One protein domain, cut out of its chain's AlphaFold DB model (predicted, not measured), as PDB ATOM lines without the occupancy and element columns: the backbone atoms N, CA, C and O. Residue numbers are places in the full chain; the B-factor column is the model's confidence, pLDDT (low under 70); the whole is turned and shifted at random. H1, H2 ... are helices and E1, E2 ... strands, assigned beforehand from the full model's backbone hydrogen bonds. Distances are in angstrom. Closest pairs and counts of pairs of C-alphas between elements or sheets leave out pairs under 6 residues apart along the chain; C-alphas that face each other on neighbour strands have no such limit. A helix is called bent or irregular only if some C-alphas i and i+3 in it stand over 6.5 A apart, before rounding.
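Overview. This is residues 3 to 62 of the 63 residues of an uncharacterized protein of Nitrospirae bacterium GWB2_47_37 (UniProt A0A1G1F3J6). A two-stranded hairpin, E1 and E2, lies at one end and one long helix, H1, at the other, joined by a long link of 11 residues between E2 and H1, with no core between them. The printed part has 60 residues, in the order E1, E2, H1, with an antiparallel sheet, and its class is mixed, helices and strands. It is extended, with a radius of gyration of the C-alphas of 18.5 A and spans of 47 by 32 by 19 A.

Along the chain. E1, residues 13 to 18, begins at C-alpha 13 (33.919, 15.029, 38.508) and is 15.4 A long. E2, residues 23 to 28, is 16.5 A long. H1, residues 40 to 60, is 28.1 A long and ends at C-alpha 60 (21.323, -8.005, 66.465).

Arrangement. E1 and E2 form a hairpin with a tight link, antiparallel at 156 degrees; N 16 and O 25 are within hydrogen-bond range at 2.9 A. E1 and H1 are apart. H1 is irregular, C-alphas 52 and 55 being 7.7 A apart, and has a kink of 60 degrees near residue 54; 15 of its 17 O i to N i+4 pairs are within hydrogen-bond range.

Size, cuts and confidence. The C-alphas farthest apart, of Glu 3 and Lys 62, are 51.2 A apart. The printed part has no cut. The link from E2 to H1 is long, with 11 residues. Residues 3 to 6 and 30 to 38 have pLDDT under 70.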
ATOM      1  N   GLU A   3      33.237  20.648  26.183       60.50
ATOM      2  CA  GLU A   3      31.897  20.242  25.714       60.50
ATOM      3  C   GLU A   3      31.811  18.755  25.332       60.50
ATOM      4  O   GLU A   3      30.775  18.129  25.521       60.50
ATOM      5  N   LYS A   4      32.915  18.152  24.857       67.62
ATOM      6  CA  LYS A   4      32.962  16.715  24.527       67.62
ATOM      7  C   LYS A   4      32.913  15.817  25.766       67.62
ATOM      8  O   LYS A   4      32.660  14.627  25.635       67.62
ATOM      9  N   LEU A   5      33.176  16.383  26.943       66.81
ATOM     10  CA  LEU A   5      33.112  15.703  28.236       66.81
ATOM     11  C   LEU A   5      31.761  15.933  28.931       66.81
ATOM     12  O   LEU A   5      31.551  15.423  30.026       66.81
ATOM     13  N   ASN A   6      30.847  16.683  28.299       67.88
ATOM     14  CA  ASN A   6      29.538  17.040  28.846       67.88
ATOM     15  C   ASN A   6      29.627  17.727  30.228       67.88
ATOM     16  O   ASN A   6      28.757  17.554  31.080       67.88
ATOM     17  N   LEU A   7      30.711  18.481  30.453       75.31
ATOM     18  CA  LEU A   7      30.977  19.213  31.689       75.31
ATOM     19  C   LEU A   7      30.660  20.698  31.508       75.31
ATOM     20  O   LEU A   7      30.937  21.290  30.465       75.31
ATOM     21  N   SER A   8      30.123  21.303  32.561       77.62
ATOM     22  CA  SER A   8      29.880  22.742  32.672       77.62
ATOM     23  C   SER A   8      30.730  23.342  33.792       77.62
ATOM     24  O   SER A   8      31.247  22.626  34.651       77.62
ATOM     25  N   VAL A   9      30.896  24.665  33.798       76.31
ATOM     26  CA  VAL A   9      31.587  25.349  34.903       76.31
ATOM     27  C   VAL A   9      30.836  25.067  36.209       76.31
ATOM     28  O   VAL A   9      29.633  25.300  36.291       76.31
ATOM     29  N   GLY A  10      31.544  24.537  37.210       79.38
ATOM     30  CA  GLY A  10      30.958  24.097  38.483       79.38
ATOM     31  C   GLY A  10      30.483  22.637  38.516       79.38
ATOM     32  O   GLY A  10      29.933  22.212  39.529       79.38
ATOM     33  N   SER A  11      30.685  21.857  37.448       79.12
ATOM     34  CA  SER A  11      30.404  20.415  37.446       79.12
ATOM     35  C   SER A  11      31.357  19.637  38.357       79.12
ATOM     36  O   SER A  11      32.563  19.878  38.372       79.12
ATOM     37  N   GLU A  12      30.801  18.663  39.072       80.56
ATOM     38  CA  GLU A  12      31.543  17.721  39.909       80.56
ATOM     39  C   GLU A  12      32.030  16.533  39.062       80.56
ATOM     40  O   GLU A  12      31.284  16.015  38.220       80.56
ATOM     41  N   VAL A  13      33.282  16.118  39.262       85.56
ATOM     42  CA  VAL A  13      33.919  15.029  38.508       85.56
ATOM     43  C   VAL A  13      34.633  14.061  39.442       85.56
ATOM     44  O   VAL A  13      35.287  14.486  40.395       85.56
ATOM     45  N   ASP A  14      34.539  12.772  39.132       84.56
ATOM     46  CA  ASP A  14      35.353  11.737  39.756       84.56
ATOM     47  C   ASP A  14      36.717  11.684  39.059       84.56
ATOM     48  O   ASP A  14      36.810  11.694  37.827       84.56
ATOM     49  N   VAL A  15      37.786  11.635  39.858       86.88
ATOM     50  CA  VAL A  15      39.172  11.605  39.373       86.88
ATOM     51  C   VAL A  15      39.808  10.284  39.770       86.88
ATOM     52  O   VAL A  15      40.043  10.029  40.951       86.88
ATOM     53  N   THR A  16      40.133   9.456  38.778       89.31
ATOM     54  CA  THR A  16      40.772   8.154  39.003       89.31
ATOM     55  C   THR A  16      42.133   8.098  38.320       89.31
ATOM     56  O   THR A  16      42.285   8.503  37.169       89.31
ATOM     57  N   LEU A  17      43.138   7.571  39.027       89.31
ATOM     58  CA  LEU A  17      44.462   7.314  38.464       89.31
ATOM     59  C   LEU A  17      44.523   5.889  37.903       89.31
ATOM     60  O   LEU A  17      44.525   4.920  38.663       89.31
ATOM     61  N   ASP A  18      44.623   5.761  36.582       88.88
ATOM     62  CA  ASP A  18      44.906   4.488  35.926       88.88
ATOM     63  C   ASP A  18      46.421   4.266  35.894       88.88
ATOM     64  O   ASP A  18      47.140   4.790  35.040       88.88
ATOM     65  N   LYS A  19      46.900   3.472  36.854       81.62
ATOM     66  CA  LYS A  19      48.318   3.115  36.985       81.62
ATOM     67  C   LYS A  19      48.817   2.207  35.863       81.62
ATOM     68  O   LYS A  19      50.019   2.149  35.648       81.62
ATOM     69  N   SER A  20      47.929   1.500  35.162       84.06
ATOM     70  CA  SER A  20      48.328   0.617  34.062       84.06
ATOM     71  C   SER A  20      48.604   1.392  32.776       84.06
ATOM     72  O   SER A  20      49.370   0.921  31.942       84.06
ATOM     73  N   GLY A  21      47.952   2.542  32.601       82.38
ATOM     74  CA  GLY A  21      48.073   3.385  31.412       82.38
ATOM     75  C   GLY A  21      48.729   4.742  31.660       82.38
ATOM     76  O   GLY A  21      48.657   5.581  30.769       82.38
ATOM     77  N   GLU A  22      49.282   4.975  32.859       88.12
ATOM     78  CA  GLU A  22      49.853   6.259  33.311       88.12
ATOM     79  C   GLU A  22      48.973   7.472  32.963       88.12
ATOM     80  O   GLU A  22      49.437   8.509  32.489       88.12
ATOM     81  N   ARG A  23      47.662   7.341  33.181       89.88
ATOM     82  CA  ARG A  23      46.685   8.362  32.789       89.88
ATOM     83  C   ARG A  23      45.715   8.688  33.908       89.88
ATOM     84  O   ARG A  23      45.402   7.864  34.765       89.88
ATOM     85  N   ILE A  24      45.214   9.915  33.858       87.88
ATOM     86  CA  ILE A  24      44.163  10.402  34.743       87.88
ATOM     87  C   ILE A  24      42.845  10.295  33.984       87.88
ATOM     88  O   ILE A  24      42.711  10.830  32.882       87.88
ATOM     89  N   ILE A  25      41.888   9.587  34.569       86.75
ATOM     90  CA  ILE A  25      40.536   9.436  34.042       86.75
ATOM     91  C   ILE A  25      39.634  10.401  34.813       86.75
ATOM     92  O   ILE A  25      39.613  10.387  36.045       86.75
ATOM     93  N   LEU A  26      38.928  11.253  34.070       83.81
ATOM     94  CA  LEU A  26      37.949  12.206  34.585       83.81
ATOM     95  C   LEU A  26      36.570  11.799  34.086       83.81
ATOM     96  O   LEU A  26      36.345  11.759  32.873       83.81
ATOM     97  N   GLU A  27      35.650  11.533  35.002       81.25
ATOM     98  CA  GLU A  27      34.274  11.174  34.668       81.25
ATOM     99  C   GLU A  27      33.301  12.149  35.337       81.25
ATOM    100  O   GLU A  27      33.499  12.508  36.499       81.25
ATOM    101  N   PRO A  28      32.240  12.607  34.645       78.12
ATOM    102  CA  PRO A  28      31.183  13.367  35.296       78.12
ATOM    103  C   PRO A  28      30.582  12.539  36.432       78.12
ATOM    104  O   PRO A  28      30.190  11.389  36.203       78.12
ATOM    105  N   VAL A  29      30.441  13.130  37.623       78.81
ATOM    106  CA  VAL A  29      29.722  12.465  38.713       78.81
ATOM    107  C   VAL A  29      28.289  12.254  38.247       78.81
ATOM    108  O   VAL A  29      27.490  13.191  38.127       78.81
ATOM    109  N   LYS A  30      27.937  10.995  37.977       67.31
ATOM    110  CA  LYS A  30      26.545  10.613  37.774       67.31
ATOM    111  C   LYS A  30      25.877  10.747  39.129       67.31
ATOM    112  O   LYS A  30      25.900   9.812  39.929       67.31
ATOM    113  N   LYS A  31      25.266  11.907  39.393       62.59
ATOM    114  CA  LYS A  31      24.279  12.015  40.468       62.59
ATOM    115  C   LYS A  31      23.319  10.866  40.223       62.59
ATOM    116  O   LYS A  31      22.700  10.818  39.160       62.59
ATOM    117  N   LYS A  32      23.274   9.902  41.147       56.25
ATOM    118  CA  LYS A  32      22.275   8.840  41.119       56.25
ATOM    119  C   LYS A  32      20.934   9.554  41.207       56.25
ATOM    120  O   LYS A  32      20.472   9.889  42.292       56.25
ATOM    121  N   GLY A  33      20.366   9.888  40.052       55.47
ATOM    122  CA  GLY A  33      18.968  10.235  39.964       55.47
ATOM    123  C   GLY A  33      18.248   9.045  40.559       55.47
ATOM    124  O   GLY A  33      18.515   7.904  40.173       55.47
ATOM    125  N   TYR A  34      17.430   9.295  41.571       58.25
ATOM    126  CA  TYR A  34      16.534   8.265  42.048       58.25
ATOM    127  C   TYR A  34      15.739   7.755  40.834       58.25
ATOM    128  O   TYR A  34      15.273   8.592  40.053       58.25
ATOM    129  N   PRO A  35      15.656   6.428  40.615       64.12
ATOM    130  CA  PRO A  35      14.791   5.848  39.597       64.12
ATOM    131  C   PRO A  35      13.410   6.509  39.625       64.12
ATOM    132  O   PRO A  35      12.925   6.863  40.705       64.12
ATOM    133  N   GLU A  36      12.782   6.683  38.462       64.00
ATOM    134  CA  GLU A  36      11.419   7.218  38.402       64.00
ATOM    135  C   GLU A  36      10.499   6.420  39.341       64.00
ATOM    136  O   GLU A  36      10.478   5.189  39.310       64.00
ATOM    137  N   GLY A  37       9.783   7.127  40.222       64.25
ATOM    138  CA  GLY A  37       8.910   6.528  41.238       64.25
ATOM    139  C   GLY A  37       9.519   6.369  42.636       64.25
ATOM    140  O   GLY A  37       8.802   5.964  43.548       64.25
ATOM    141  N   ILE A  38      10.795   6.710  42.850       68.56
ATOM    142  CA  ILE A  38      11.378   6.758  44.199       68.56
ATOM    143  C   ILE A  38      11.221   8.160  44.803       68.56
ATOM    144  O   ILE A  38      11.798   9.138  44.321       68.56
ATOM    145  N   ASP A  39      10.457   8.231  45.893       77.62
ATOM    146  CA  ASP A  39      10.253   9.441  46.685       77.62
ATOM    147  C   ASP A  39      11.528   9.811  47.468       77.62
ATOM    148  O   ASP A  39      12.095   9.006  48.215       77.62
ATOM    149  N   ARG A  40      11.986  11.054  47.296       74.31
ATOM    150  CA  ARG A  40      13.182  11.584  47.962       74.31
ATOM    151  C   ARG A  40      13.006  11.699  49.473       74.31
ATOM    152  O   ARG A  40      13.982  11.508  50.194       74.31
ATOM    153  N   GLU A  41      11.804  12.009  49.950       79.12
ATOM    154  CA  GLU A  41      11.511  12.080  51.381       79.12
ATOM    155  C   GLU A  41      11.596  10.692  52.007       79.12
ATOM    156  O   GLU A  41      12.222  10.526  53.054       79.12
ATOM    157  N   PHE A  42      11.072   9.679  51.311       77.56
ATOM    158  CA  PHE A  42      11.167   8.291  51.754       77.56
ATOM    159  C   PHE A  42      12.624   7.830  51.865       77.56
ATOM    160  O   PHE A  42      13.014   7.248  52.876       77.56
ATOM    161  N   VAL A  43      13.466   8.134  50.872       81.19
ATOM    162  CA  VAL A  43      14.886   7.754  50.932       81.19
ATOM    163  C   VAL A  43      15.611   8.437  52.090       81.19
ATOM    164  O   VAL A  43      16.388   7.784  52.789       81.19
ATOM    165  N   SER A  44      15.364   9.727  52.315       82.81
ATOM    166  CA  SER A  44      15.964  10.452  53.439       82.81
ATOM    167  C   SER A  44      15.568   9.833  54.779       82.81
ATOM    168  O   SER A  44      16.445   9.519  55.580       82.81
ATOM    169  N   GLN A  45      14.280   9.536  54.975       83.56
ATOM    170  CA  GLN A  45      13.786   8.891  56.195       83.56
ATOM    171  C   GLN A  45      14.406   7.507  56.418       83.56
ATOM    172  O   GLN A  45      14.791   7.168  57.538       83.56
ATOM    173  N   VAL A  46      14.538   6.706  55.356       84.50
ATOM    174  CA  VAL A  46      15.165   5.379  55.433       84.50
ATOM    175  C   VAL A  46      16.645   5.495  55.796       84.50
ATOM    176  O   VAL A  46      17.123   4.745  56.646       84.50
ATOM    177  N   ASN A  47      17.368   6.449  55.210       85.38
ATOM    178  CA  ASN A  47      18.771   6.681  55.544       85.38
ATOM    179  C   ASN A  47      18.941   7.117  57.006       85.38
ATOM    180  O   ASN A  47      19.786   6.563  57.708       85.38
ATOM    181  N   GLU A  48      18.118   8.047  57.491       87.62
ATOM    182  CA  GLU A  48      18.141   8.482  58.894       87.62
ATOM    183  C   GLU A  48      17.821   7.337  59.857       87.62
ATOM    184  O   GLU A  48      18.486   7.177  60.883       87.62
ATOM    185  N   PHE A  49      16.845   6.493  59.511       88.00
ATOM    186  CA  PHE A  49      16.525   5.293  60.276       88.00
ATOM    187  C   PHE A  49      17.722   4.335  60.336       88.00
ATOM    188  O   PHE A  49      18.123   3.910  61.421       88.00
ATOM    189  N   ILE A  50      18.337   4.022  59.191       86.62
ATOM    190  CA  ILE A  50      19.490   3.117  59.129       86.62
ATOM    191  C   ILE A  50      20.654   3.662  59.953       86.62
ATOM    192  O   ILE A  50      21.231   2.901  60.727       86.62
ATOM    193  N   GLU A  51      21.000   4.944  59.833       88.00
ATOM    194  CA  GLU A  51      22.099   5.538  60.602       88.00
ATOM    195  C   GLU A  51      21.814   5.509  62.107       88.00
ATOM    196  O   GLU A  51      22.662   5.070  62.888       88.00
ATOM    197  N   LYS A  52      20.598   5.884  62.519       90.00
ATOM    198  CA  LYS A  52      20.188   5.900  63.929       90.00
ATOM    199  C   LYS A  52      20.252   4.517  64.571       90.00
ATOM    200  O   LYS A  52      20.669   4.392  65.722       90.00
ATOM    201  N   TYR A  53      19.843   3.481  63.845       89.12
ATOM    202  CA  TYR A  53      19.750   2.124  64.384       89.12
ATOM    203  C   TYR A  53      20.918   1.223  63.988       89.12
ATOM    204  O   TYR A  53      20.995   0.094  64.467       89.12
ATOM    205  N   ARG A  54      21.880   1.708  63.194       85.44
ATOM    206  CA  ARG A  54      23.058   0.948  62.750       85.44
ATOM    207  C   ARG A  54      23.784   0.209  63.878       85.44
ATOM    208  O   ARG A  54      24.140  -0.948  63.656       85.44
ATOM    209  N   PRO A  55      24.019   0.813  65.063       84.19
ATOM    210  CA  PRO A  55      24.678   0.110  66.160       84.19
ATOM    211  C   PRO A  55      23.836  -1.068  66.664       84.19
ATOM    212  O   PRO A  55      24.351  -2.174  66.781       84.19
ATOM    213  N   ALA A  56      22.532  -0.861  66.864       86.00
ATOM    214  CA  ALA A  56      21.610  -1.898  67.327       86.00
ATOM    215  C   ALA A  56      21.412  -3.015  66.285       86.00
ATOM    216  O   ALA A  56      21.389  -4.188  66.637       86.00
ATOM    217  N   LEU A  57      21.339  -2.667  64.997       80.25
ATOM    218  CA  LEU A  57      21.255  -3.630  63.894       80.25
ATOM    219  C   LEU A  57      22.515  -4.499  63.799       80.25
ATOM    220  O   LEU A  57      22.418  -5.698  63.560       80.25
ATOM    221  N   LYS A  58      23.699  -3.911  64.019       81.62
ATOM    222  CA  LYS A  58      24.961  -4.660  64.072       81.62
ATOM    223  C   LYS A  58      25.036  -5.591  65.276       81.62
ATOM    224  O   LYS A  58      25.606  -6.664  65.148       81.62
ATOM    225  N   GLU A  59      24.499  -5.186  66.422       85.12
ATOM    226  CA  GLU A  59      24.432  -6.037  67.615       85.12
ATOM    227  C   GLU A  59      23.461  -7.205  67.410       85.12
ATOM    228  O   GLU A  59      23.808  -8.342  67.705       85.12
ATOM    229  N   LEU A  60      22.293  -6.958  66.808       77.88
ATOM    230  CA  LEU A  60      21.323  -8.005  66.465       77.88
ATOM    231  C   LEU A  60      21.860  -9.003  65.431       77.88
ATOM    232  O   LEU A  60      21.552 -10.184  65.509       77.88
ATOM    233  N   ALA A  61      22.681  -8.551  64.482       78.25
ATOM    234  CA  ALA A  61      23.289  -9.414  63.468       78.25
ATOM    235  C   ALA A  61      24.444 -10.294  63.993       78.25
ATOM    236  O   ALA A  61      24.939 -11.140  63.252       78.25
ATOM    237  N   LYS A  62      24.907 -10.074  65.231       77.62
ATOM    238  CA  LYS A  62      25.903 -10.928  65.905       77.62
ATOM    239  C   LYS A  62      25.264 -12.068  66.711       77.62
ATOM    240  O   LYS A  62      26.013 -12.884  67.247       77.62
TER     241      LYS A  62